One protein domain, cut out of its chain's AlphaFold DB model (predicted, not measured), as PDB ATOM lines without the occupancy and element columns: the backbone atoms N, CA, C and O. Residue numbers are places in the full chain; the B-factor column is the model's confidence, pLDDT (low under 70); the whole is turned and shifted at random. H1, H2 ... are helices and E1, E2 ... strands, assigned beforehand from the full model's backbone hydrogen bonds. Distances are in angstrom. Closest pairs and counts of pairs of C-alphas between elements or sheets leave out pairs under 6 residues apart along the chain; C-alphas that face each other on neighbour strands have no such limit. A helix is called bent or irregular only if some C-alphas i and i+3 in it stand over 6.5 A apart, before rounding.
ATOM      1  N   ALA A   3     -19.775  17.862 -25.594       80.81
ATOM      2  CA  ALA A   3     -18.604  18.511 -25.007       80.81
ATOM      3  C   ALA A   3     -17.686  19.125 -26.072       80.81
ATOM      4  O   ALA A   3     -17.299  20.279 -25.941       80.81
ATOM      5  N   GLN A   4     -17.421  18.398 -27.162       82.88
ATOM      6  CA  GLN A   4     -16.626  18.907 -28.283       82.88
ATOM      7  C   GLN A   4     -17.220  20.193 -28.857       82.88
ATOM      8  O   GLN A   4     -16.520  21.183 -29.016       82.88
ATOM      9  N   TYR A   5     -18.525  20.208 -29.112       85.56
ATOM     10  CA  TYR A   5     -19.175  21.385 -29.674       85.56
ATOM     11  C   TYR A   5     -19.370  22.519 -28.679       85.56
ATOM     12  O   TYR A   5     -19.349  23.674 -29.081       85.56
ATOM     13  N   ALA A   6     -19.524  22.220 -27.391       81.88
ATOM     14  CA  ALA A   6     -19.512  23.238 -26.352       81.88
ATOM     15  C   ALA A   6     -18.141  23.929 -26.285       81.88
ATOM     16  O   ALA A   6     -18.088  25.152 -26.185       81.88
ATOM     17  N   THR A   7     -17.053  23.163 -26.407       83.19
ATOM     18  CA  THR A   7     -15.689  23.692 -26.521       83.19
ATOM     19  C   THR A   7     -15.538  24.526 -27.791       83.19
ATOM     20  O   THR A   7     -15.229  25.704 -27.687       83.19
ATOM     21  N   ILE A   8     -15.886  23.990 -28.967       81.44
ATOM     22  CA  ILE A   8     -15.828  24.733 -30.242       81.44
ATOM     23  C   ILE A   8     -16.658  26.018 -30.171       81.44
ATOM     24  O   ILE A   8     -16.207  27.067 -30.616       81.44
ATOM     25  N   ALA A   9     -17.872  25.974 -29.621       79.44
ATOM     26  CA  ALA A   9     -18.740  27.143 -29.521       79.44
ATOM     27  C   ALA A   9     -18.175  28.210 -28.577       79.44
ATOM     28  O   ALA A   9     -18.281  29.393 -28.882       79.44
ATOM     29  N   ARG A  10     -17.578  27.802 -27.449       79.31
ATOM     30  CA  ARG A  10     -16.868  28.718 -26.549       79.31
ATOM     31  C   ARG A  10     -15.682  29.343 -27.271       79.31
ATOM     32  O   ARG A  10     -15.533  30.562 -27.258       79.31
ATOM     33  N   ASP A  11     -14.886  28.519 -27.928       71.81
ATOM     34  CA  ASP A  11     -13.632  28.941 -28.529       71.81
ATOM     35  C   ASP A  11     -13.912  29.860 -29.731       71.81
ATOM     36  O   ASP A  11     -13.374  30.951 -29.795       71.81
ATOM     37  N   THR A  12     -14.893  29.554 -30.583       73.94
ATOM     38  CA  THR A  12     -15.351  30.437 -31.685       73.94
ATOM     39  C   THR A  12     -16.130  31.683 -31.230       73.94
ATOM     40  O   THR A  12     -16.662  32.434 -32.054       73.94
ATOM     41  N   SER A  13     -16.265  31.908 -29.920       68.81
ATOM     42  CA  SER A  13     -16.966  33.070 -29.368       68.81
ATOM     43  C   SER A  13     -16.065  34.115 -28.712       68.81
ATOM     44  O   SER A  13     -16.580  35.191 -28.408       68.81
ATOM     45  N   GLY A  14     -14.773  33.829 -28.535       67.31
ATOM     46  CA  GLY A  14     -13.787  34.751 -27.965       67.31
ATOM     47  C   GLY A  14     -12.689  35.142 -28.957       67.31
ATOM     48  O   GLY A  14     -12.638  34.592 -30.050       67.31
ATOM     49  N   ASP A  15     -11.828  36.070 -28.529       68.12
ATOM     50  CA  ASP A  15     -10.631  36.538 -29.243       68.12
ATOM     51  C   ASP A  15      -9.597  35.406 -29.306       68.12
ATOM     52  O   ASP A  15      -8.822  35.170 -28.371       68.12
ATOM     53  N   ASP A  53     -13.187  36.425 -36.336       81.56
ATOM     54  CA  ASP A  53     -13.820  35.416 -35.481       81.56
ATOM     55  C   ASP A  53     -15.328  35.270 -35.739       81.56
ATOM     56  O   ASP A  53     -15.901  34.198 -35.520       81.56
ATOM     57  N   SER A  54     -15.989  36.314 -36.256       82.62
ATOM     58  CA  SER A  54     -17.418  36.276 -36.581       82.62
ATOM     59  C   SER A  54     -17.746  35.276 -37.697       82.62
ATOM     60  O   SER A  54     -18.849  34.722 -37.732       82.62
ATOM     61  N   LEU A  55     -16.773  34.976 -38.566       85.12
ATOM     62  CA  LEU A  55     -16.923  34.058 -39.694       85.12
ATOM     63  C   LEU A  55     -16.701  32.593 -39.301       85.12
ATOM     64  O   LEU A  55     -17.127  31.693 -40.029       85.12
ATOM     65  N   LEU A  56     -16.066  32.324 -38.155       85.44
ATOM     66  CA  LEU A  56     -15.676  30.968 -37.760       85.44
ATOM     67  C   LEU A  56     -16.858  29.991 -37.655       85.44
ATOM     68  O   LEU A  56     -16.732  28.884 -38.187       85.44
ATOM     69  N   PRO A  57     -18.018  30.343 -37.061       87.50
ATOM     70  CA  PRO A  57     -19.157  29.424 -37.007       87.50
ATOM     71  C   PRO A  57     -19.692  29.057 -38.398       87.50
ATOM     72  O   PRO A  57     -20.041  27.900 -38.644       87.50
ATOM     73  N   VAL A  58     -19.717  30.026 -39.322       88.50
ATOM     74  CA  VAL A  58     -20.165  29.822 -40.709       88.50
ATOM     75  C   VAL A  58     -19.202  28.884 -41.429       88.50
ATOM     76  O   VAL A  58     -19.619  27.854 -41.956       88.50
ATOM     77  N   ARG A  59     -17.902  29.181 -41.359       89.31
ATOM     78  CA  ARG A  59     -16.840  28.396 -42.001       89.31
ATOM     79  C   ARG A  59     -16.739  26.980 -41.454       89.31
ATOM     80  O   ARG A  59     -16.605  26.032 -42.221       89.31
ATOM     81  N   HIS A  60     -16.885  26.809 -40.142       90.25
ATOM     82  CA  HIS A  60     -17.004  25.488 -39.533       90.25
ATOM     83  C   HIS A  60     -18.200  24.712 -40.110       90.25
ATOM     84  O   HIS A  60     -18.076  23.533 -40.443       90.25
ATOM     85  N   GLY A  61     -19.359  25.366 -40.250       91.69
ATOM     86  CA  GLY A  61     -20.548  24.777 -40.865       91.69
ATOM     87  C   GLY A  61     -20.311  24.307 -42.302       91.69
ATOM     88  O   GLY A  61     -20.670  23.178 -42.630       91.69
ATOM     89  N   GLU A  62     -19.668  25.137 -43.125       92.94
ATOM     90  CA  GLU A  62     -19.319  24.823 -44.518       92.94
ATOM     91  C   GLU A  62     -18.355  23.639 -44.624       92.94
ATOM     92  O   GLU A  62     -18.590  22.729 -45.418       92.94
ATOM     93  N   ILE A  63     -17.294  23.621 -43.811       93.25
ATOM     94  CA  ILE A  63     -16.286  22.554 -43.830       93.25
ATOM     95  C   ILE A  63     -16.919  21.227 -43.412       93.25
ATOM     96  O   ILE A  63     -16.812  20.240 -44.136       93.25
ATOM     97  N   VAL A  64     -17.622  21.199 -42.276       94.44
ATOM     98  CA  VAL A  64     -18.272  19.974 -41.785       94.44
ATOM     99  C   VAL A  64     -19.347  19.501 -42.762       94.44
ATOM    100  O   VAL A  64     -19.417  18.311 -43.056       94.44
ATOM    101  N   GLY A  65     -20.163  20.416 -43.289       96.12
ATOM    102  CA  GLY A  65     -21.192  20.091 -44.275       96.12
ATOM    103  C   GLY A  65     -20.614  19.519 -45.568       96.12
ATOM    104  O   GLY A  65     -21.143  18.539 -46.083       96.12
ATOM    105  N   SER A  66     -19.507  20.087 -46.058       96.75
ATOM    106  CA  SER A  66     -18.832  19.617 -47.274       96.75
ATOM    107  C   SER A  66     -18.232  18.239 -47.060       96.75
ATOM    108  O   SER A  66     -18.512  17.345 -47.842       96.75
ATOM    109  N   LEU A  67     -17.510  18.029 -45.954       96.88
ATOM    110  CA  LEU A  67     -16.923  16.726 -45.628       96.88
ATOM    111  C   LEU A  67     -17.976  15.619 -45.553       96.88
ATOM    112  O   LEU A  67     -17.766  14.535 -46.091       96.88
ATOM    113  N   ILE A  68     -19.115  15.885 -44.906       96.50
ATOM    114  CA  ILE A  68     -20.203  14.906 -44.818       96.50
ATOM    115  C   ILE A  68     -20.795  14.645 -46.203       96.50
ATOM    116  O   ILE A  68     -20.932  13.488 -46.594       96.50
ATOM    117  N   LEU A  69     -21.135  15.698 -46.948       96.25
ATOM    118  CA  LEU A  69     -21.735  15.558 -48.272       96.25
ATOM    119  C   LEU A  69     -20.803  14.825 -49.245       96.25
ATOM    120  O   LEU A  69     -21.242  13.899 -49.921       96.25
ATOM    121  N   ASP A  70     -19.527  15.198 -49.283       96.31
ATOM    122  CA  ASP A  70     -18.515  14.583 -50.140       96.31
ATOM    123  C   ASP A  70     -18.323  13.114 -49.785       96.31
ATOM    124  O   ASP A  70     -18.304  12.268 -50.677       96.31
ATOM    125  N   ARG A  71     -18.294  12.779 -48.490       96.31
ATOM    126  CA  ARG A  71     -18.210  11.386 -48.048       96.31
ATOM    127  C   ARG A  71     -19.445  10.576 -48.442       96.31
ATOM    128  O   ARG A  71     -19.317   9.418 -48.833       96.31
ATOM    129  N   LEU A  72     -20.642  11.161 -48.358       95.88
ATOM    130  CA  LEU A  72     -21.872  10.507 -48.814       95.88
ATOM    131  C   LEU A  72     -21.862  10.285 -50.332       95.88
ATOM    132  O   LEU A  72     -22.250   9.213 -50.789       95.88
ATOM    133  N   ILE A  73     -21.393  11.259 -51.112       95.00
ATOM    134  CA  ILE A  73     -21.246  11.125 -52.568       95.00
ATOM    135  C   ILE A  73     -20.206  10.051 -52.908       95.00
ATOM    136  O   ILE A  73     -20.452   9.229 -53.784       95.00
ATOM    137  N   GLU A  74     -19.083  10.005 -52.196       95.25
ATOM    138  CA  GLU A  74     -18.035   9.000 -52.392       95.25
ATOM    139  C   GLU A  74     -18.557   7.576 -52.148       95.25
ATOM    140  O   GLU A  74     -18.325   6.682 -52.960       95.25
ATOM    141  N   ILE A  75     -19.299   7.362 -51.054       95.38
ATOM    142  CA  ILE A  75     -19.811   6.035 -50.682       95.38
ATOM    143  C   ILE A  75     -20.986   5.613 -51.577       95.38
ATOM    144  O   ILE A  75     -21.040   4.467 -52.024       95.38
ATOM    145  N   PHE A  76     -21.947   6.510 -51.824       95.38
ATOM    146  CA  PHE A  76     -23.233   6.157 -52.441       95.38
ATOM    147  C   PHE A  76     -23.373   6.588 -53.904       95.38
ATOM    148  O   PHE A  76     -24.331   6.170 -54.554       95.38
ATOM    149  N   GLY A  77     -22.452   7.383 -54.452       92.56
ATOM    150  CA  GLY A  77     -22.584   8.003 -55.778       92.56
ATOM    151  C   GLY A  77     -22.710   7.019 -56.943       92.56
ATOM    152  O   GLY A  77     -23.350   7.334 -57.939       92.56
ATOM    153  N   ASN A  78     -22.177   5.804 -56.789       92.81
ATOM    154  CA  ASN A  78     -22.274   4.726 -57.782       92.81
ATOM    155  C   ASN A  78     -23.366   3.692 -57.453       92.81
ATOM    156  O   ASN A  78     -23.388   2.602 -58.020       92.81
ATOM    157  N   THR A  79     -24.250   4.001 -56.503       93.81
ATOM    158  CA  THR A  79     -25.319   3.102 -56.047       93.81
ATOM    159  C   THR A  79     -26.693   3.641 -56.454       93.81
ATOM    160  O   THR A  79     -26.833   4.839 -56.705       93.81
ATOM    161  N   PRO A  80     -27.754   2.813 -56.438       91.62
ATOM    162  CA  PRO A  80     -29.129   3.291 -56.618       91.62
ATOM    163  C   PRO A  80     -29.579   4.332 -55.580       91.62
ATOM    164  O   PRO A  80     -30.591   4.997 -55.776       91.62
ATOM    165  N   SER A  81     -28.848   4.469 -54.469       91.94
ATOM    166  CA  SER A  81     -29.099   5.454 -53.414       91.94
ATOM    167  C   SER A  81     -28.331   6.767 -53.612       91.94
ATOM    168  O   SER A  81     -28.315   7.596 -52.700       91.94
ATOM    169  N   ALA A  82     -27.689   6.977 -54.763       94.31
ATOM    170  CA  ALA A  82     -26.987   8.218 -55.061       94.31
ATOM    171  C   ALA A  82     -27.906   9.441 -54.913       94.31
ATOM    172  O   ALA A  82     -29.078   9.423 -55.295       94.31
ATOM    173  N   ILE A  83     -27.355  10.532 -54.377       92.69
ATOM    174  CA  ILE A  83     -28.008  11.841 -54.448       92.69
ATOM    175  C   ILE A  83     -28.095  12.227 -55.935       92.69
ATOM    176  O   ILE A  83     -27.080  12.112 -56.627       92.69
ATOM    177  N   PRO A  84     -29.260  12.678 -56.442       89.75
ATOM    178  CA  PRO A  84     -29.384  13.127 -57.822       89.75
ATOM    179  C   PRO A  84     -28.298  14.144 -58.185       89.75
ATOM    180  O   PRO A  84     -28.092  15.122 -57.466       89.75
ATOM    181  N   SER A  85     -27.603  13.910 -59.300       86.38
ATOM    182  CA  SER A  85     -26.591  14.845 -59.788       86.38
ATOM    183  C   SER A  85     -27.268  16.145 -60.219       86.38
ATOM    184  O   SER A  85     -28.145  16.146 -61.084       86.38
ATOM    185  N   ILE A  86     -26.868  17.250 -59.595       86.44
ATOM    186  CA  ILE A  86     -27.307  18.599 -59.944       86.44
ATOM    187  C   ILE A  86     -26.081  19.317 -60.504       86.44
ATOM    188  O   ILE A  86     -25.091  19.426 -59.781       86.44
ATOM    189  N   PRO A  87     -26.115  19.807 -61.756       87.19
ATOM    190  CA  PRO A  87     -25.021  20.609 -62.279       87.19
ATOM    191  C   PRO A  87     -24.818  21.857 -61.419       87.19
ATOM    192  O   PRO A  87     -25.796  22.501 -61.019       87.19
ATOM    193  N   ASP A  88     -23.560  22.203 -61.161       87.88
ATOM    194  CA  ASP A  88     -23.225  23.337 -60.306       87.88
ATOM    195  C   ASP A  88     -23.870  24.630 -60.825       87.88
ATOM    196  O   ASP A  88     -23.812  24.951 -62.014       87.88
ATOM    197  N   GLY A  89     -24.536  25.365 -59.933       86.88
ATOM    198  CA  GLY A  89     -25.185  26.636 -60.267       86.88
ATOM    199  C   GLY A  89     -26.455  26.533 -61.127       86.88
ATOM    200  O   GLY A  89     -26.993  27.566 -61.522       86.88
ATOM    201  N   SER A  90     -26.962  25.327 -61.412       87.12
ATOM    202  CA  SER A  90     -28.104  25.119 -62.322       87.12
ATOM    203  C   SER A  90     -29.457  25.605 -61.797       87.12
ATOM    204  O   SER A  90     -30.388  25.745 -62.588       87.12
ATOM    205  N   ARG A  91     -29.579  25.867 -60.487       90.00
ATOM    206  CA  ARG A  91     -30.803  26.328 -59.807       90.00
ATOM    207  C   ARG A  91     -32.031  25.493 -60.207       90.00
ATOM    208  O   ARG A  91     -32.976  26.028 -60.789       90.00
ATOM    209  N   PRO A  92     -32.046  24.186 -59.881       90.38
ATOM    210  CA  PRO A  92     -33.107  23.265 -60.287       90.38
ATOM    211  C   PRO A  92     -34.465  23.607 -59.662       90.38
ATOM    212  O   PRO A  92     -34.536  24.278 -58.630       90.38
ATOM    213  N   SER A  93     -35.542  23.084 -60.249       90.50
ATOM    214  CA  SER A  93     -36.909  23.310 -59.773       90.50
ATOM    215  C   SER A  93     -37.142  22.799 -58.349       90.50
ATOM    216  O   SER A  93     -36.438  21.918 -57.848       90.50
ATOM    217  N   THR A  94     -38.194  23.311 -57.709       90.62
ATOM    218  CA  THR A  94     -38.586  22.934 -56.345       90.62
ATOM    219  C   THR A  94     -38.777  21.426 -56.187       90.62
ATOM    220  O   THR A  94     -38.371  20.869 -55.172       90.62
ATOM    221  N   GLN A  95     -39.341  20.744 -57.189       90.62
ATOM    222  CA  GLN A  95     -39.562  19.293 -57.154       90.62
ATOM    223  C   GLN A  95     -38.244  18.509 -57.181       90.62
ATOM    224  O   GLN A  95     -38.078  17.578 -56.393       90.62
ATOM    225  N   ILE A  96     -37.293  18.902 -58.037       92.19
ATOM    226  CA  ILE A  96     -35.964  18.273 -58.092       92.19
ATOM    227  C   ILE A  96     -35.231  18.508 -56.771       92.19
ATOM    228  O   ILE A  96     -34.650  17.582 -56.204       92.19
ATOM    229  N   LEU A  97     -35.297  19.732 -56.245       93.19
ATOM    230  CA  LEU A  97     -34.641  20.084 -54.995       93.19
ATOM    231  C   LEU A  97     -35.234  19.328 -53.802       93.19
ATOM    232  O   LEU A  97     -34.489  18.808 -52.975       93.19
ATOM    233  N   LEU A  98     -36.563  19.202 -53.745       94.12
ATOM    234  CA  LEU A  98     -37.266  18.429 -52.725       94.12
ATOM    235  C   LEU A  98     -36.842  16.956 -52.753       94.12
ATOM    236  O   LEU A  98     -36.502  16.403 -51.710       94.12
ATOM    237  N   ALA A  99     -36.815  16.339 -53.939       94.50
ATOM    238  CA  ALA A  99     -36.375  14.954 -54.105       94.50
ATOM    239  C   ALA A  99     -34.906  14.768 -53.696       94.50
ATOM    240  O   ALA A  99     -34.561  13.800 -53.020       94.50
ATOM    241  N   THR A 100     -34.048  15.728 -54.040       95.62
ATOM    242  CA  THR A 100     -32.623  15.699 -53.693       95.62
ATOM    243  C   THR A 100     -32.409  15.822 -52.183       95.62
ATOM    244  O   THR A 100     -31.650  15.050 -51.597       95.62
ATOM    245  N   LEU A 101     -33.117  16.746 -51.526       96.75
ATOM    246  CA  LEU A 101     -33.089  16.899 -50.071       96.75
ATOM    247  C   LEU A 101     -33.642  15.657 -49.364       96.75
ATOM    248  O   LEU A 101     -33.071  15.223 -48.366       96.75
ATOM    249  N   GLN A 102     -34.718  15.059 -49.884       97.19
ATOM    250  CA  GLN A 102     -35.251  13.807 -49.348       97.19
ATOM    251  C   GLN A 102     -34.237  12.671 -49.487       97.19
ATOM    252  O   GLN A 102     -34.069  11.895 -48.550       97.19
ATOM    253  N   GLN A 103     -33.506  12.597 -50.600       97.25
ATOM    254  CA  GLN A 103     -32.460  11.593 -50.759       97.25
ATOM    255  C   GLN A 103     -31.296  11.813 -49.787       97.25
ATOM    256  O   GLN A 103     -30.804  10.849 -49.204       97.25
ATOM    257  N   LEU A 104     -30.905  13.066 -49.530       97.38
ATOM    258  CA  LEU A 104     -29.931  13.382 -48.481       97.38
ATOM    259  C   LEU A 104     -30.419  12.904 -47.102       97.38
ATOM    260  O   LEU A 104     -29.654  12.281 -46.369       97.38
ATOM    261  N   VAL A 105     -31.693  13.131 -46.758       97.44
ATOM    262  CA  VAL A 105     -32.292  12.610 -45.515       97.44
ATOM    263  C   VAL A 105     -32.234  11.084 -45.466       97.44
ATOM    264  O   VAL A 105     -31.807  10.527 -44.455       97.44
ATOM    265  N   ASN A 106     -32.604  10.406 -46.555       97.31
ATOM    266  CA  ASN A 106     -32.569   8.946 -46.637       97.31
ATOM    267  C   ASN A 106     -31.158   8.405 -46.372       97.31
ATOM    268  O   ASN A 106     -31.003   7.432 -45.642       97.31
ATOM    269  N   LEU A 107     -30.121   9.059 -46.903       97.06
ATOM    270  CA  LEU A 107     -28.736   8.663 -46.646       97.06
ATOM    271  C   LEU A 107     -28.329   8.860 -45.184       97.06
ATOM    272  O   LEU A 107     -27.646   8.001 -44.629       97.06
ATOM    273  N   PHE A 108     -28.771   9.932 -44.527       96.69
ATOM    274  CA  PHE A 108     -28.555  10.096 -43.085       96.69
ATOM    275  C   PHE A 108     -29.220   8.957 -42.293       96.69
ATOM    276  O   PHE A 108     -28.590   8.373 -41.412       96.69
ATOM    277  N   VAL A 109     -30.458   8.591 -42.637       96.69
ATOM    278  CA  VAL A 109     -31.189   7.483 -41.995       96.69
ATOM    279  C   VAL A 109     -30.495   6.136 -42.228       96.69
ATOM    280  O   VAL A 109     -30.270   5.398 -41.272       96.69
ATOM    281  N   ILE A 110     -30.075   5.830 -43.460       95.44
ATOM    282  CA  ILE A 110     -29.380   4.571 -43.800       95.44
ATOM    283  C   ILE A 110     -28.053   4.430 -43.042       95.44
ATOM    284  O   ILE A 110     -27.692   3.329 -42.636       95.44
ATOM    285  N   ASN A 111     -27.346   5.536 -42.792       94.50
ATOM    286  CA  ASN A 111     -26.129   5.540 -41.972       94.50
ATOM    287  C   ASN A 111     -26.411   5.522 -40.455       94.50
ATOM    288  O   ASN A 111     -25.500   5.723 -39.655       94.50
ATOM    289  N   GLY A 112     -27.664   5.310 -40.041       94.75
ATOM    290  CA  GLY A 112     -28.059   5.219 -38.637       94.75
ATOM    291  C   GLY A 112     -28.043   6.555 -37.893       94.75
ATOM    292  O   GLY A 112     -28.041   6.566 -36.663       94.75
ATOM    293  N   PHE A 113     -28.025   7.691 -38.600       95.56
ATOM    294  CA  PHE A 113     -28.026   9.002 -37.950       95.56
ATOM    295  C   PHE A 113     -29.363   9.320 -37.282       95.56
ATOM    296  O   PHE A 113     -29.382   9.975 -36.248       95.56
ATOM    297  N   ALA A 114     -30.474   8.898 -37.876       96.44
ATOM    298  CA  ALA A 114     -31.825   9.103 -37.370       96.44
ATOM    299  C   ALA A 114     -32.660   7.853 -37.650       96.44
ATOM    300  O   ALA A 114     -32.335   7.086 -38.554       96.44
ATOM    301  N   TRP A 115     -33.734   7.653 -36.888       95.25
ATOM    302  CA  TRP A 115     -34.638   6.518 -37.102       95.25
ATOM    303  C   TRP A 115     -35.484   6.707 -38.357       95.25
ATOM    304  O   TRP A 115     -35.678   5.774 -39.125       95.25
ATOM    305  N   GLU A 116     -35.962   7.931 -38.569       96.25
ATOM    306  CA  GLU A 116     -36.783   8.312 -39.716       96.25
ATOM    307  C   GLU A 116     -36.506   9.770 -40.083       96.25
ATOM    308  O   GLU A 116     -36.028  10.557 -39.256       96.25
ATOM    309  N   GLY A 117     -36.860  10.160 -41.304       96.06
ATOM    310  CA  GLY A 117     -36.824  11.559 -41.687       96.06
ATOM    311  C   GLY A 117     -37.612  11.868 -42.948       96.06
ATOM    312  O   GLY A 117     -37.750  11.035 -43.844       96.06
ATOM    313  N   ASN A 118     -38.117  13.094 -43.028       96.88
ATOM    314  CA  ASN A 118     -38.887  13.560 -44.170       96.88
ATOM    315  C   ASN A 118     -38.607  15.031 -44.478       96.88
ATOM    316  O   ASN A 118     -38.320  15.831 -43.585       96.88
ATOM    317  N   VAL A 119     -38.758  15.389 -45.747       96.81
ATOM    318  CA  VAL A 119     -38.693  16.760 -46.249       96.81
ATOM    319  C   VAL A 119     -40.063  17.142 -46.791       96.81
ATOM    320  O   VAL A 119     -40.678  16.386 -47.539       96.81
ATOM    321  N   SER A 120     -40.555  18.319 -46.429       95.94
ATOM    322  CA  SER A 120     -41.794  18.875 -46.966       95.94
ATOM    323  C   SER A 120     -41.599  20.316 -47.418       95.94
ATOM    324  O   SER A 120     -40.966  21.121 -46.733       95.94
ATOM    325  N   LEU A 121     -42.204  20.661 -48.550       93.88
ATOM    326  CA  LEU A 121     -42.321  22.043 -48.994       93.88
ATOM    327  C   LEU A 121     -43.384  22.744 -48.139       93.88
ATOM    328  O   LEU A 121     -44.536  22.323 -48.113       93.88
ATOM    329  N   THR A 122     -42.983  23.782 -47.412       90.88
ATOM    330  CA  THR A 122     -43.875  24.548 -46.520       90.88
ATOM    331  C   THR A 122     -44.474  25.739 -47.254       90.88
ATOM    332  O   THR A 122     -45.645  26.065 -47.076       90.88
ATOM    333  N   LYS A 123     -43.678  26.359 -48.129       88.00
ATOM    334  CA  LYS A 123     -44.101  27.458 -48.991       88.00
ATOM    335  C   LYS A 123     -43.388  27.348 -50.328       88.00
ATOM    336  O   LYS A 123     -42.170  27.206 -50.363       88.00
ATOM    337  N   GLU A 124     -44.135  27.422 -51.420       83.19
ATOM    338  CA  GLU A 124     -43.549  27.520 -52.755       83.19
ATOM    339  C   GLU A 124     -43.170  28.978 -53.045       83.19
ATOM    340  O   GLU A 124     -43.931  29.903 -52.739       83.19
ATOM    341  N   GLY A 125     -41.972  29.187 -53.596       74.25
ATOM    342  CA  GLY A 125     -41.515  30.498 -54.039       74.25
ATOM    343  C   GLY A 125     -42.364  31.056 -55.183       74.25
ATOM    344  O   GLY A 125     -43.048  30.330 -55.907       74.25
ATOM    345  N   THR A 126     -42.350  32.375 -55.357       65.19
ATOM    346  CA  THR A 126     -43.121  33.042 -56.411       65.19
ATOM    347  C   THR A 126     -42.623  32.587 -57.790       65.19
ATOM    348  O   THR A 126     -41.442  32.737 -58.091       65.19
ATOM    349  N   LYS A 127     -43.523  32.111 -58.669       56.25
ATOM    350  CA  LYS A 127     -43.246  31.620 -60.048       56.25
ATOM    351  C   LYS A 127     -42.579  32.625 -61.013       56.25
ATOM    352  O   LYS A 127     -42.489  32.354 -62.206       56.25
ATOM    353  N   LEU A 128     -42.132  33.786 -60.534       54.03
ATOM    354  CA  LEU A 128     -41.513  34.841 -61.343       54.03
ATOM    355  C   LEU A 128     -40.213  34.385 -62.034       54.03
ATOM    356  O   LEU A 128     -39.832  34.973 -63.039       54.03
ATOM    357  N   MET A 129     -39.576  33.315 -61.548       55.03
ATOM    358  CA  MET A 129     -38.460  32.634 -62.208       55.03
ATOM    359  C   MET A 129     -38.925  31.237 -62.648       55.03
ATOM    360  O   MET A 129     -38.903  30.295 -61.853       55.03
ATOM    361  N   LEU A 130     -39.392  31.088 -63.894       56.38
ATOM    362  CA  LEU A 130     -39.775  29.780 -64.445       56.38
ATOM    363  C   LEU A 130     -38.610  28.786 -64.299       56.38
ATOM    364  O   LEU A 130     -37.549  28.980 -64.882       56.38
ATOM    365  N   GLY A 131     -38.820  27.722 -63.519       67.81
ATOM    366  CA  GLY A 131     -37.851  26.638 -63.334       67.81
ATOM    367  C   GLY A 131     -36.948  26.745 -62.102       67.81
ATOM    368  O   GLY A 131     -36.223  25.791 -61.841       67.81
ATOM    369  N   SER A 132     -37.024  27.828 -61.317       79.06
ATOM    370  CA  SER A 132     -36.234  28.004 -60.089       79.06
ATOM    371  C   SER A 132     -37.067  27.778 -58.822       79.06
ATOM    372  O   SER A 132     -38.253  28.095 -58.774       79.06
ATOM    373  N   ALA A 133     -36.427  27.264 -57.774       83.62
ATOM    374  CA  ALA A 133     -36.980  27.086 -56.435       83.62
ATOM    375  C   ALA A 133     -36.782  28.315 -55.524       83.62
ATOM    376  O   ALA A 133     -37.144  28.263 -54.347       83.62
ATOM    377  N   ALA A 134     -36.211  29.413 -56.034       86.88
ATOM    378  CA  ALA A 134     -35.944  30.628 -55.266       86.88
ATOM    379  C   ALA A 134     -37.200  31.148 -54.538       86.88
ATOM    380  O   ALA A 134     -38.290  31.220 -55.102       86.88
ATOM    381  N   GLY A 135     -37.050  31.515 -53.267       87.25
ATOM    382  CA  GLY A 135     -38.137  31.944 -52.383       87.25
ATOM    383  C   GLY A 135     -38.932  30.802 -51.740       87.25
ATOM    384  O   GLY A 135     -39.841  31.081 -50.958       87.25
ATOM    385  N   SER A 136     -38.615  29.540 -52.048       91.75
ATOM    386  CA  SER A 136     -39.269  28.382 -51.432       91.75
ATOM    387  C   SER A 136     -38.769  28.135 -50.009       91.75
ATOM    388  O   SER A 136     -37.595  28.344 -49.695       91.75
ATOM    389  N   GLU A 137     -39.665  27.650 -49.154       94.56
ATOM    390  CA  GLU A 137     -39.382  27.260 -47.775       94.56
ATOM    391  C   GLU A 137     -39.553  25.753 -47.605       94.56
ATOM    392  O   GLU A 137     -40.617  25.193 -47.891       94.56
ATOM    393  N   PHE A 138     -38.516  25.103 -47.090       96.25
ATOM    394  CA  PHE A 138     -38.491  23.673 -46.828       96.25
ATOM    395  C   PHE A 138     -38.463  23.423 -45.325       96.25
ATOM    396  O   PHE A 138     -37.770  24.110 -44.575       96.25
ATOM    397  N   THR A 139     -39.193  22.396 -44.901       97.19
ATOM    398  CA  THR A 139     -39.110  21.838 -43.554       97.19
ATOM    399  C   THR A 139     -38.568  20.422 -43.655       97.19
ATOM    400  O   THR A 139     -39.121  19.596 -44.376       97.19
ATOM    401  N   VAL A 140     -37.519  20.128 -42.902       97.19
ATOM    402  CA  VAL A 140     -36.977  18.784 -42.717       97.19
ATOM    403  C   VAL A 140     -37.219  18.358 -41.287       97.19
ATOM    404  O   VAL A 140     -36.926  19.111 -40.361       97.19
ATOM    405  N   LYS A 141     -37.732  17.149 -41.096       97.00
ATOM    406  CA  LYS A 141     -37.883  16.542 -39.776       97.00
ATOM    407  C   LYS A 141     -37.059  15.272 -39.718       97.00
ATOM    408  O   LYS A 141     -37.138  14.455 -40.630       97.00
ATOM    409  N   LEU A 142     -36.298  15.113 -38.644       97.25
ATOM    410  CA  LEU A 142     -35.566  13.897 -38.310       97.25
ATOM    411  C   LEU A 142     -36.082  13.378 -36.969       97.25
ATOM    412  O   LEU A 142     -36.138  14.124 -35.988       97.25
ATOM    413  N   SER A 143     -36.464  12.104 -36.928       96.94
ATOM    414  CA  SER A 143     -36.931  11.422 -35.723       96.94
ATOM    415  C   SER A 143     -35.765  10.739 -35.017       96.94
ATOM    416  O   SER A 143     -35.034   9.953 -35.618       96.94
ATOM    417  N   SER A 144     -35.606  11.038 -33.730       94.31
ATOM    418  CA  SER A 144     -34.570  10.512 -32.836       94.31
ATOM    419  C   SER A 144     -33.154  10.564 -33.432       94.31
ATOM    420  O   SER A 144     -32.487   9.530 -33.501       94.31
ATOM    421  N   PRO A 145     -32.669  11.738 -33.891       95.31
ATOM    422  CA  PRO A 145     -31.321  11.834 -34.432       95.31
ATOM    423  C   PRO A 145     -30.266  11.591 -33.345       95.31
ATOM    424  O   PRO A 145     -30.449  11.964 -32.182       95.31
ATOM    425  N   ALA A 146     -29.114  11.048 -33.732       93.88
ATOM    426  CA  ALA A 146     -27.984  10.746 -32.854       93.88
ATOM    427  C   ALA A 146     -27.476  11.981 -32.086       93.88
ATOM    428  O   ALA A 146     -26.866  11.870 -31.021       93.88
ATOM    429  N   THR A 147     -27.741  13.181 -32.605       92.44
ATOM    430  CA  THR A 147     -27.366  14.457 -31.995       92.44
ATOM    431  C   THR A 147     -28.417  15.068 -31.083       92.44
ATOM    432  O   THR A 147     -28.079  16.054 -30.427       92.44
ATOM    433  N   LEU A 148     -29.626  14.505 -30.972       92.94
ATOM    434  CA  LEU A 148     -30.786  15.119 -30.311       92.94
ATOM    435  C   LEU A 148     -30.448  15.759 -28.956       92.94
ATOM    436  O   LEU A 148     -30.601  16.967 -28.780       92.94
ATOM    437  N   TRP A 149     -29.916  14.969 -28.019       90.94
ATOM    438  CA  TRP A 149     -29.576  15.431 -26.668       90.94
ATOM    439  C   TRP A 149     -28.536  16.550 -26.676       90.94
ATOM    440  O   TRP A 149     -28.668  17.563 -25.989       90.94
ATOM    441  N   SER A 150     -27.496  16.386 -27.494       92.25
ATOM    442  CA  SER A 150     -26.437  17.385 -27.614       92.25
ATOM    443  C   SER A 150     -26.921  18.674 -28.280       92.25
ATOM    444  O   SER A 150     -26.539  19.760 -27.853       92.25
ATOM    445  N   GLY A 151     -27.797  18.568 -29.280       91.69
ATOM    446  CA  GLY A 151     -28.405  19.696 -29.973       91.69
ATOM    447  C   GLY A 151     -29.329  20.492 -29.057       91.69
ATOM    448  O   GLY A 151     -29.213  21.717 -28.987       91.69
ATOM    449  N   GLN A 152     -30.168  19.806 -28.274       91.88
ATOM    450  CA  GLN A 152     -31.014  20.424 -27.248       91.88
ATOM    451  C   GLN A 152     -30.184  21.191 -26.214       91.88
ATOM    452  O   GLN A 152     -30.463  22.361 -25.943       91.88
ATOM    453  N   ALA A 153     -29.127  20.571 -25.683       91.69
ATOM    454  CA  ALA A 153     -28.258  21.202 -24.695       91.69
ATOM    455  C   ALA A 153     -27.531  22.442 -25.254       91.69
ATOM    456  O   ALA A 153     -27.466  23.478 -24.589       91.69
ATOM    457  N   LEU A 154     -27.016  22.379 -26.489       90.81
ATOM    458  CA  LEU A 154     -26.367  23.524 -27.144       90.81
ATOM    459  C   LEU A 154     -27.353  24.660 -27.432       90.81
ATOM    460  O   LEU A 154     -27.025  25.827 -27.212       90.81
ATOM    461  N   LYS A 155     -28.578  24.328 -27.859       89.31
ATOM    462  CA  LYS A 155     -29.638  25.314 -28.100       89.31
ATOM    463  C   LYS A 155     -30.036  26.042 -26.816       89.31
ATOM    464  O   LYS A 155     -30.128  27.267 -26.825       89.31
ATOM    465  N   GLN A 156     -30.212  25.322 -25.707       89.94
ATOM    466  CA  GLN A 156     -30.503  25.930 -24.399       89.94
ATOM    467  C   GLN A 156     -29.390  26.885 -23.946       89.94
ATOM    468  O   GLN A 156     -29.668  27.934 -23.370       89.94
ATOM    469  N   ARG A 157     -28.132  26.561 -24.269       89.12
ATOM    470  CA  ARG A 157     -26.968  27.420 -24.002       89.12
ATOM    471  C   ARG A 157     -26.780  28.559 -25.006       89.12
ATOM    472  O   ARG A 157     -25.821  29.309 -24.865       89.12
ATOM    473  N   LYS A 158     -27.661  28.699 -26.005       88.38
ATOM    474  CA  LYS A 158     -27.546  29.693 -27.089       88.38
ATOM    475  C   LYS A 158     -26.172  29.650 -27.778       88.38
ATOM    476  O   LYS A 158     -25.595  30.688 -28.095       88.38
ATOM    477  N   ALA A 159     -25.629  28.447 -27.977       86.31
ATOM    478  CA  ALA A 159     -24.332  28.262 -28.620       86.31
ATOM    479  C   ALA A 159     -24.355  28.759 -30.079       86.31
ATOM    480  O   ALA A 159     -25.314  28.495 -30.804       86.31
ATOM    481  N   LYS A 160     -23.278  29.428 -30.522       85.00
ATOM    482  CA  LYS A 160     -23.122  29.892 -31.918       85.00
ATOM    483  C   LYS A 160     -23.036  28.732 -32.918       85.00
ATOM    484  O   LYS A 160     -23.478  28.863 -34.054       85.00
ATOM    485  N   THR A 161     -22.486  27.602 -32.478       83.31
ATOM    486  CA  THR A 161     -22.307  26.392 -33.284       83.31
ATOM    487  C   THR A 161     -23.185  25.278 -32.719       83.31
ATOM    488  O   THR A 161     -23.053  24.912 -31.551       83.31
ATOM    489  N   LEU A 162     -24.081  24.734 -33.546       86.88
ATOM    490  CA  LEU A 162     -24.995  23.647 -33.178       86.88
ATOM    491  C   LEU A 162     -24.547  22.303 -33.770       86.88
ATOM    492  O   LEU A 162     -23.703  22.259 -34.662       86.88
ATOM    493  N   ASN A 163     -25.137  21.203 -33.292       90.44
ATOM    494  CA  ASN A 163     -24.913  19.835 -33.794       90.44
ATOM    495  C   ASN A 163     -25.890  19.452 -34.918       90.44
ATOM    496  O   ASN A 163     -26.337  18.313 -35.003       90.44
ATOM    497  N   ASP A 164     -26.214  20.409 -35.779       91.44
ATOM    498  CA  ASP A 164     -27.164  20.315 -36.889       91.44
ATOM    499  C   ASP A 164     -26.490  19.794 -38.175       91.44
ATOM    500  O   ASP A 164     -26.452  20.453 -39.215       91.44
ATOM    501  N   PHE A 165     -25.890  18.599 -38.109       94.69
ATOM    502  CA  PHE A 165     -25.095  18.034 -39.212       94.69
ATOM    503  C   PHE A 165     -25.856  17.937 -40.539       94.69
ATOM    504  O   PHE A 165     -25.281  18.205 -41.600       94.69
ATOM    505  N   PHE A 166     -27.146  17.599 -40.481       95.25
ATOM    506  CA  PHE A 166     -27.996  17.591 -41.663       95.25
ATOM    507  C   PHE A 166     -28.080  18.988 -42.286       95.25
ATOM    508  O   PHE A 166     -27.817  19.142 -43.475       95.25
ATOM    509  N   MET A 167     -28.375  20.020 -41.487       95.19
ATOM    510  CA  MET A 167     -28.518  21.391 -41.984       95.19
ATOM    511  C   MET A 167     -27.212  21.922 -42.584       95.19
ATOM    512  O   MET A 167     -27.234  22.584 -43.621       95.19
ATOM    513  N   LYS A 168     -26.059  21.598 -41.989       95.81
ATOM    514  CA  LYS A 168     -24.744  21.931 -42.563       95.81
ATOM    515  C   LYS A 168     -24.547  21.305 -43.941       95.81
ATOM    516  O   LYS A 168     -24.160  21.996 -44.877       95.81
ATOM    517  N   SER A 169     -24.866  20.021 -44.076       96.50
ATOM    518  CA  SER A 169     -24.737  19.289 -45.343       96.50
ATOM    519  C   SER A 169     -25.725  19.805 -46.392       96.50
ATOM    520  O   SER A 169     -25.356  20.032 -47.543       96.50
ATOM    521  N   ALA A 170     -26.965  20.081 -45.982       96.12
ATOM    522  CA  ALA A 170     -27.997  20.650 -46.838       96.12
ATOM    523  C   ALA A 170     -27.612  22.046 -47.348       96.12
ATOM    524  O   ALA A 170     -27.770  22.310 -48.532       96.12
ATOM    525  N   LYS A 171     -27.043  22.924 -46.507       95.94
ATOM    526  CA  LYS A 171     -26.545  24.244 -46.944       95.94
ATOM    527  C   LYS A 171     -25.512  24.128 -48.060       95.94
ATOM    528  O   LYS A 171     -25.603  24.863 -49.036       95.94
ATOM    529  N   VAL A 172     -24.566  23.196 -47.936       95.81
ATOM    530  CA  VAL A 172     -23.541  22.975 -48.966       95.81
ATOM    531  C   VAL A 172     -24.158  22.415 -50.245       95.81
ATOM    532  O   VAL A 172     -23.844  22.898 -51.329       95.81
ATOM    533  N   LEU A 173     -25.077  21.453 -50.136       95.50
ATOM    534  CA  LEU A 173     -25.801  20.914 -51.288       95.50
ATOM    535  C   LEU A 173     -26.571  22.014 -52.034       95.50
ATOM    536  O   LEU A 173     -26.499  22.102 -53.257       95.50
ATOM    537  N   LEU A 174     -27.275  22.876 -51.300       95.38
ATOM    538  CA  LEU A 174     -28.022  24.006 -51.855       95.38
ATOM    539  C   LEU A 174     -27.091  25.029 -52.511       95.38
ATOM    540  O   LEU A 174     -27.383  25.487 -53.614       95.38
ATOM    541  N   ALA A 175     -25.952  25.327 -51.882       94.75
ATOM    542  CA  ALA A 175     -24.937  26.212 -52.445       94.75
ATOM    543  C   ALA A 175     -24.369  25.667 -53.765       94.75
ATOM    544  O   ALA A 175     -24.295  26.411 -54.740       94.75
ATOM    545  N   ARG A 176     -24.055  24.364 -53.838       93.94
ATOM    546  CA  ARG A 176     -23.634  23.698 -55.089       93.94
ATOM    547  C   ARG A 176     -24.725  23.770 -56.158       93.94
ATOM    548  O   ARG A 176     -24.449  24.097 -57.305       93.94
ATOM    549  N   ALA A 177     -25.987  23.603 -55.766       93.00
ATOM    550  CA  ALA A 177     -27.133  23.776 -56.658       93.00
ATOM    551  C   ALA A 177     -27.376  25.239 -57.105       93.00
ATOM    552  O   ALA A 177     -28.252  25.477 -57.937       93.00
ATOM    553  N   GLY A 178     -26.620  26.219 -56.594       93.31
ATOM    554  CA  GLY A 178     -26.737  27.638 -56.950       93.31
ATOM    555  C   GLY A 178     -27.737  28.435 -56.109       93.31
ATOM    556  O   GLY A 178     -28.159  29.510 -56.535       93.31
ATOM    557  N   TYR A 179     -28.141  27.916 -54.949       93.62
ATOM    558  CA  TYR A 179     -29.048  28.581 -54.015       93.62
ATOM    559  C   TYR A 179     -28.323  29.108 -52.782       93.62
ATOM    560  O   TYR A 179     -27.416  28.470 -52.250       93.62
ATOM    561  N   ILE A 180     -28.793  30.243 -52.269       92.19
ATOM    562  CA  ILE A 180     -28.335  30.801 -50.997       92.19
ATOM    563  C   ILE A 180     -29.427  30.584 -49.956       92.19
ATOM    564  O   ILE A 180     -30.588  30.927 -50.170       92.19
ATOM    565  N   VAL A 181     -29.066  30.033 -48.799       93.56
ATOM    566  CA  VAL A 181     -29.997  29.909 -47.673       93.56
ATOM    567  C   VAL A 181     -30.116  31.266 -46.979       93.56
ATOM    568  O   VAL A 181     -29.171  31.721 -46.341       93.56
ATOM    569  N   THR A 182     -31.271  31.918 -47.113       92.62
ATOM    570  CA  THR A 182     -31.527  33.264 -46.566       92.62
ATOM    571  C   THR A 182     -32.020  33.234 -45.131       92.62
ATOM    572  O   THR A 182     -31.769  34.158 -44.360       92.62
ATOM    573  N   SER A 183     -32.709  32.161 -44.757       92.81
ATOM    574  CA  SER A 183     -33.139  31.908 -43.390       92.81
ATOM    575  C   SER A 183     -32.949  30.429 -43.082       92.81
ATOM    576  O   SER A 183     -33.154  29.574 -43.942       92.81
ATOM    577  N   ALA A 184     -32.523  30.123 -41.862       93.25
ATOM    578  CA  ALA A 184     -32.461  28.759 -41.365       93.25
ATOM    579  C   ALA A 184     -32.721  28.760 -39.861       93.25
ATOM    580  O   ALA A 184     -32.153  29.570 -39.128       93.25
ATOM    581  N   SER A 185     -33.545  27.831 -39.398       91.94
ATOM    582  CA  SER A 185     -33.753  27.566 -37.984       91.94
ATOM    583  C   SER A 185     -33.745  26.068 -37.721       91.94
ATOM    584  O   SER A 185     -34.252  25.271 -38.510       91.94
ATOM    585  N   THR A 186     -33.170  25.697 -36.580       92.69
ATOM    586  CA  THR A 186     -33.198  24.329 -36.068       92.69
ATOM    587  C   THR A 186     -33.937  24.323 -34.740       92.69
ATOM    588  O   THR A 186     -33.595  25.014 -33.767       92.69
ATOM    589  N   GLU A 187     -35.000  23.542 -34.692       92.50
ATOM    590  CA  GLU A 187     -35.820  23.320 -33.521       92.50
ATOM    591  C   GLU A 187     -35.693  21.880 -33.059       92.50
ATOM    592  O   GLU A 187     -35.597  20.962 -33.859       92.50
ATOM    593  N   TYR A 188     -35.669  21.695 -31.745       92.25
ATOM    594  CA  TYR A 188     -35.694  20.378 -31.140       92.25
ATOM    595  C   TYR A 188     -36.966  20.306 -30.313       92.25
ATOM    596  O   TYR A 188     -37.154  21.118 -29.406       92.25
ATOM    597  N   THR A 189     -37.846  19.371 -30.647       89.69
ATOM    598  CA  THR A 189     -39.142  19.200 -29.986       89.69
ATOM    599  C   THR A 189     -39.354  17.727 -29.704       89.69
ATOM    600  O   THR A 189     -39.340  16.922 -30.632       89.69
ATOM    601  N   ASN A 190     -39.571  17.366 -28.438       88.75
ATOM    602  CA  ASN A 190     -39.662  15.972 -27.998       88.75
ATOM    603  C   ASN A 190     -38.444  15.161 -28.478       88.75
ATOM    604  O   ASN A 190     -37.310  15.460 -28.102       88.75
ATOM    605  N   ASN A 191     -38.683  14.167 -29.332       93.50
ATOM    606  CA  ASN A 191     -37.677  13.312 -29.944       93.50
ATOM    607  C   ASN A 191     -37.285  13.743 -31.369       93.50
ATOM    608  O   ASN A 191     -36.665  12.960 -32.076       93.50
ATOM    609  N   GLN A 192     -37.649  14.944 -31.817       94.44
ATOM    610  CA  GLN A 192     -37.442  15.384 -33.197       94.44
ATOM    611  C   GLN A 192     -36.472  16.556 -33.293       94.44
ATOM    612  O   GLN A 192     -36.479  17.458 -32.453       94.44
ATOM    613  N   GLU A 193     -35.691  16.557 -34.368       95.31
ATOM    614  CA  GLU A 193     -35.010  17.737 -34.897       95.31
ATOM    615  C   GLU A 193     -35.785  18.226 -36.126       95.31
ATOM    616  O   GLU A 193     -36.031  17.467 -37.063       95.31
ATOM    617  N   ILE A 194     -36.194  19.490 -36.109       95.81
ATOM    618  CA  ILE A 194     -36.962  20.148 -37.160       95.81
ATOM    619  C   ILE A 194     -36.115  21.292 -37.705       95.81
ATOM    620  O   ILE A 194     -35.881  22.285 -37.020       95.81
ATOM    621  N   ASN A 195     -35.671  21.163 -38.947       95.62
ATOM    622  CA  ASN A 195     -34.917  22.184 -39.657       95.62
ATOM    623  C   ASN A 195     -35.845  22.894 -40.640       95.62
ATOM    624  O   ASN A 195     -36.438  22.248 -41.499       95.62
ATOM    625  N   LYS A 196     -35.971  24.214 -40.533       96.00
ATOM    626  CA  LYS A 196     -36.718  25.038 -41.489       96.00
ATOM    627  C   LYS A 196     -35.760  25.986 -42.173       96.00
ATOM    628  O   LYS A 196     -34.930  26.592 -41.500       96.00
ATOM    629  N   PHE A 197     -35.861  26.125 -43.486       96.06
ATOM    630  CA  PHE A 197     -35.014  27.059 -44.212       96.06
ATOM    631  C   PHE A 197     -35.678  27.594 -45.475       96.06
ATOM    632  O   PHE A 197     -36.432  26.893 -46.152       96.06
ATOM    633  N   THR A 198     -35.352  28.841 -45.799       94.31
ATOM    634  CA  THR A 198     -35.749  29.515 -47.038       94.31
ATOM    635  C   THR A 198     -34.533  29.682 -47.934       94.31
ATOM    636  O   THR A 198     -33.440  29.998 -47.457       94.31
ATOM    637  N   ILE A 199     -34.727  29.492 -49.235       93.31
ATOM    638  CA  ILE A 199     -33.680  29.681 -50.242       93.31
ATOM    639  C   ILE A 199     -33.958  30.898 -51.120       93.31
ATOM    640  O   ILE A 199     -35.113  31.268 -51.322       93.31
ATOM    641  N   ALA A 200     -32.901  31.499 -51.658       88.88
ATOM    642  CA  ALA A 200     -32.936  32.517 -52.702       88.88
ATOM    643  C   ALA A 200     -32.050  32.109 -53.873       88.88
ATOM    644  O   ALA A 200     -30.983  31.491 -53.661       88.88
TER     645      ALA A 200
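Overview. This is residues 3 to 15 and 53 to 200 of the 200 residues of the protein "Hypothetical protein" of Eucampia antarctica (UniProt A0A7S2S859). A twisted wall of four antiparallel strands has one face covered by H3, H5 and H4 and the other face bare. The long helix H2 crosses H5 on the side away from the sheet, and small H1 sits at one end, near H4 and H2. The printed part has 161 residues, with five named helices and four named strands in the order H1 H2 H3 E1 E2 H4 H5 E3 E4; the sheet's order is E1 E2 E4 E3, and the class is mixed, helices and strands. The whole is compact, with a radius of gyration of the C-alphas of 15.6 A and spans of 44 by 32 by 30 A.

Along the chain. Find C-alpha 3 at (-18.604, 18.511, -25.007), where H1, residues 3 to 11, begins. After the cut, H2 runs 35.1 A from residue 53 to C-alpha 76 at (-23.233, 6.157, -52.441); it is irregular, with C-alphas 54 and 57 7.1 A apart. H3, residues 94 to 110, spans 24.1 A. Then come E1, residues 116 to 123, 22.5 A, and E2, residues 137 to 143, 20.1 A. H4 is residues 148 to 156, 12.3 A, and H5 residues 165 to 176, 16.9 A. E3, residues 181 to 189, and E4, residues 192 to 199, each span 22.6 A; E4 ends at (-33.680, 29.681, -50.242).

Arrangement. Start at the hairpin E1 and E2, where N 120 and O 139 are 2.8 A apart, within hydrogen-bond range. Between E2 and E4, look at N 140 and O 195, 2.8 A; in the hairpin E3 and E4, at N 187 and O 194, 2.8 A. H3, H4 and H5 lie on the same face, giving two layers, helices on one face of a sheet. H3 lies over E1 at a height over the sheet of 7.7 A, H5 over E4 at 9.1 A, and H4 over E3 at 8.7 A. E2, H4 H5, E3 form a split strand-helix-strand unit, two strands running the same way with E4 between them; its crossover is right-handed. H2 touches H5 with residues 61 to 69 alone, about perpendicular at 85 degrees, the closest C-alphas being Gly 65 and Ser 169, 3.8 A. H1 is close to H4 but not clearly touching, the closest C-alphas being Ala 6 and Leu 154, 6.9 A. Every O i to N i+4 pair is within hydrogen-bond range in H1, H3, H4 and H5, and 18 of 20 in H2.

Size, cuts and confidence. The C-alphas farthest apart are those of Asp 15 and Pro 80, 46.9 A. Residues 16 to 52 are not printed, and C-alphas 15 and 53 are 7.1 A apart across the cut. The links H2 to H3 and E1 to E2 are long. Confidence is under 70 at residues 13 to 15 and 126 to 131.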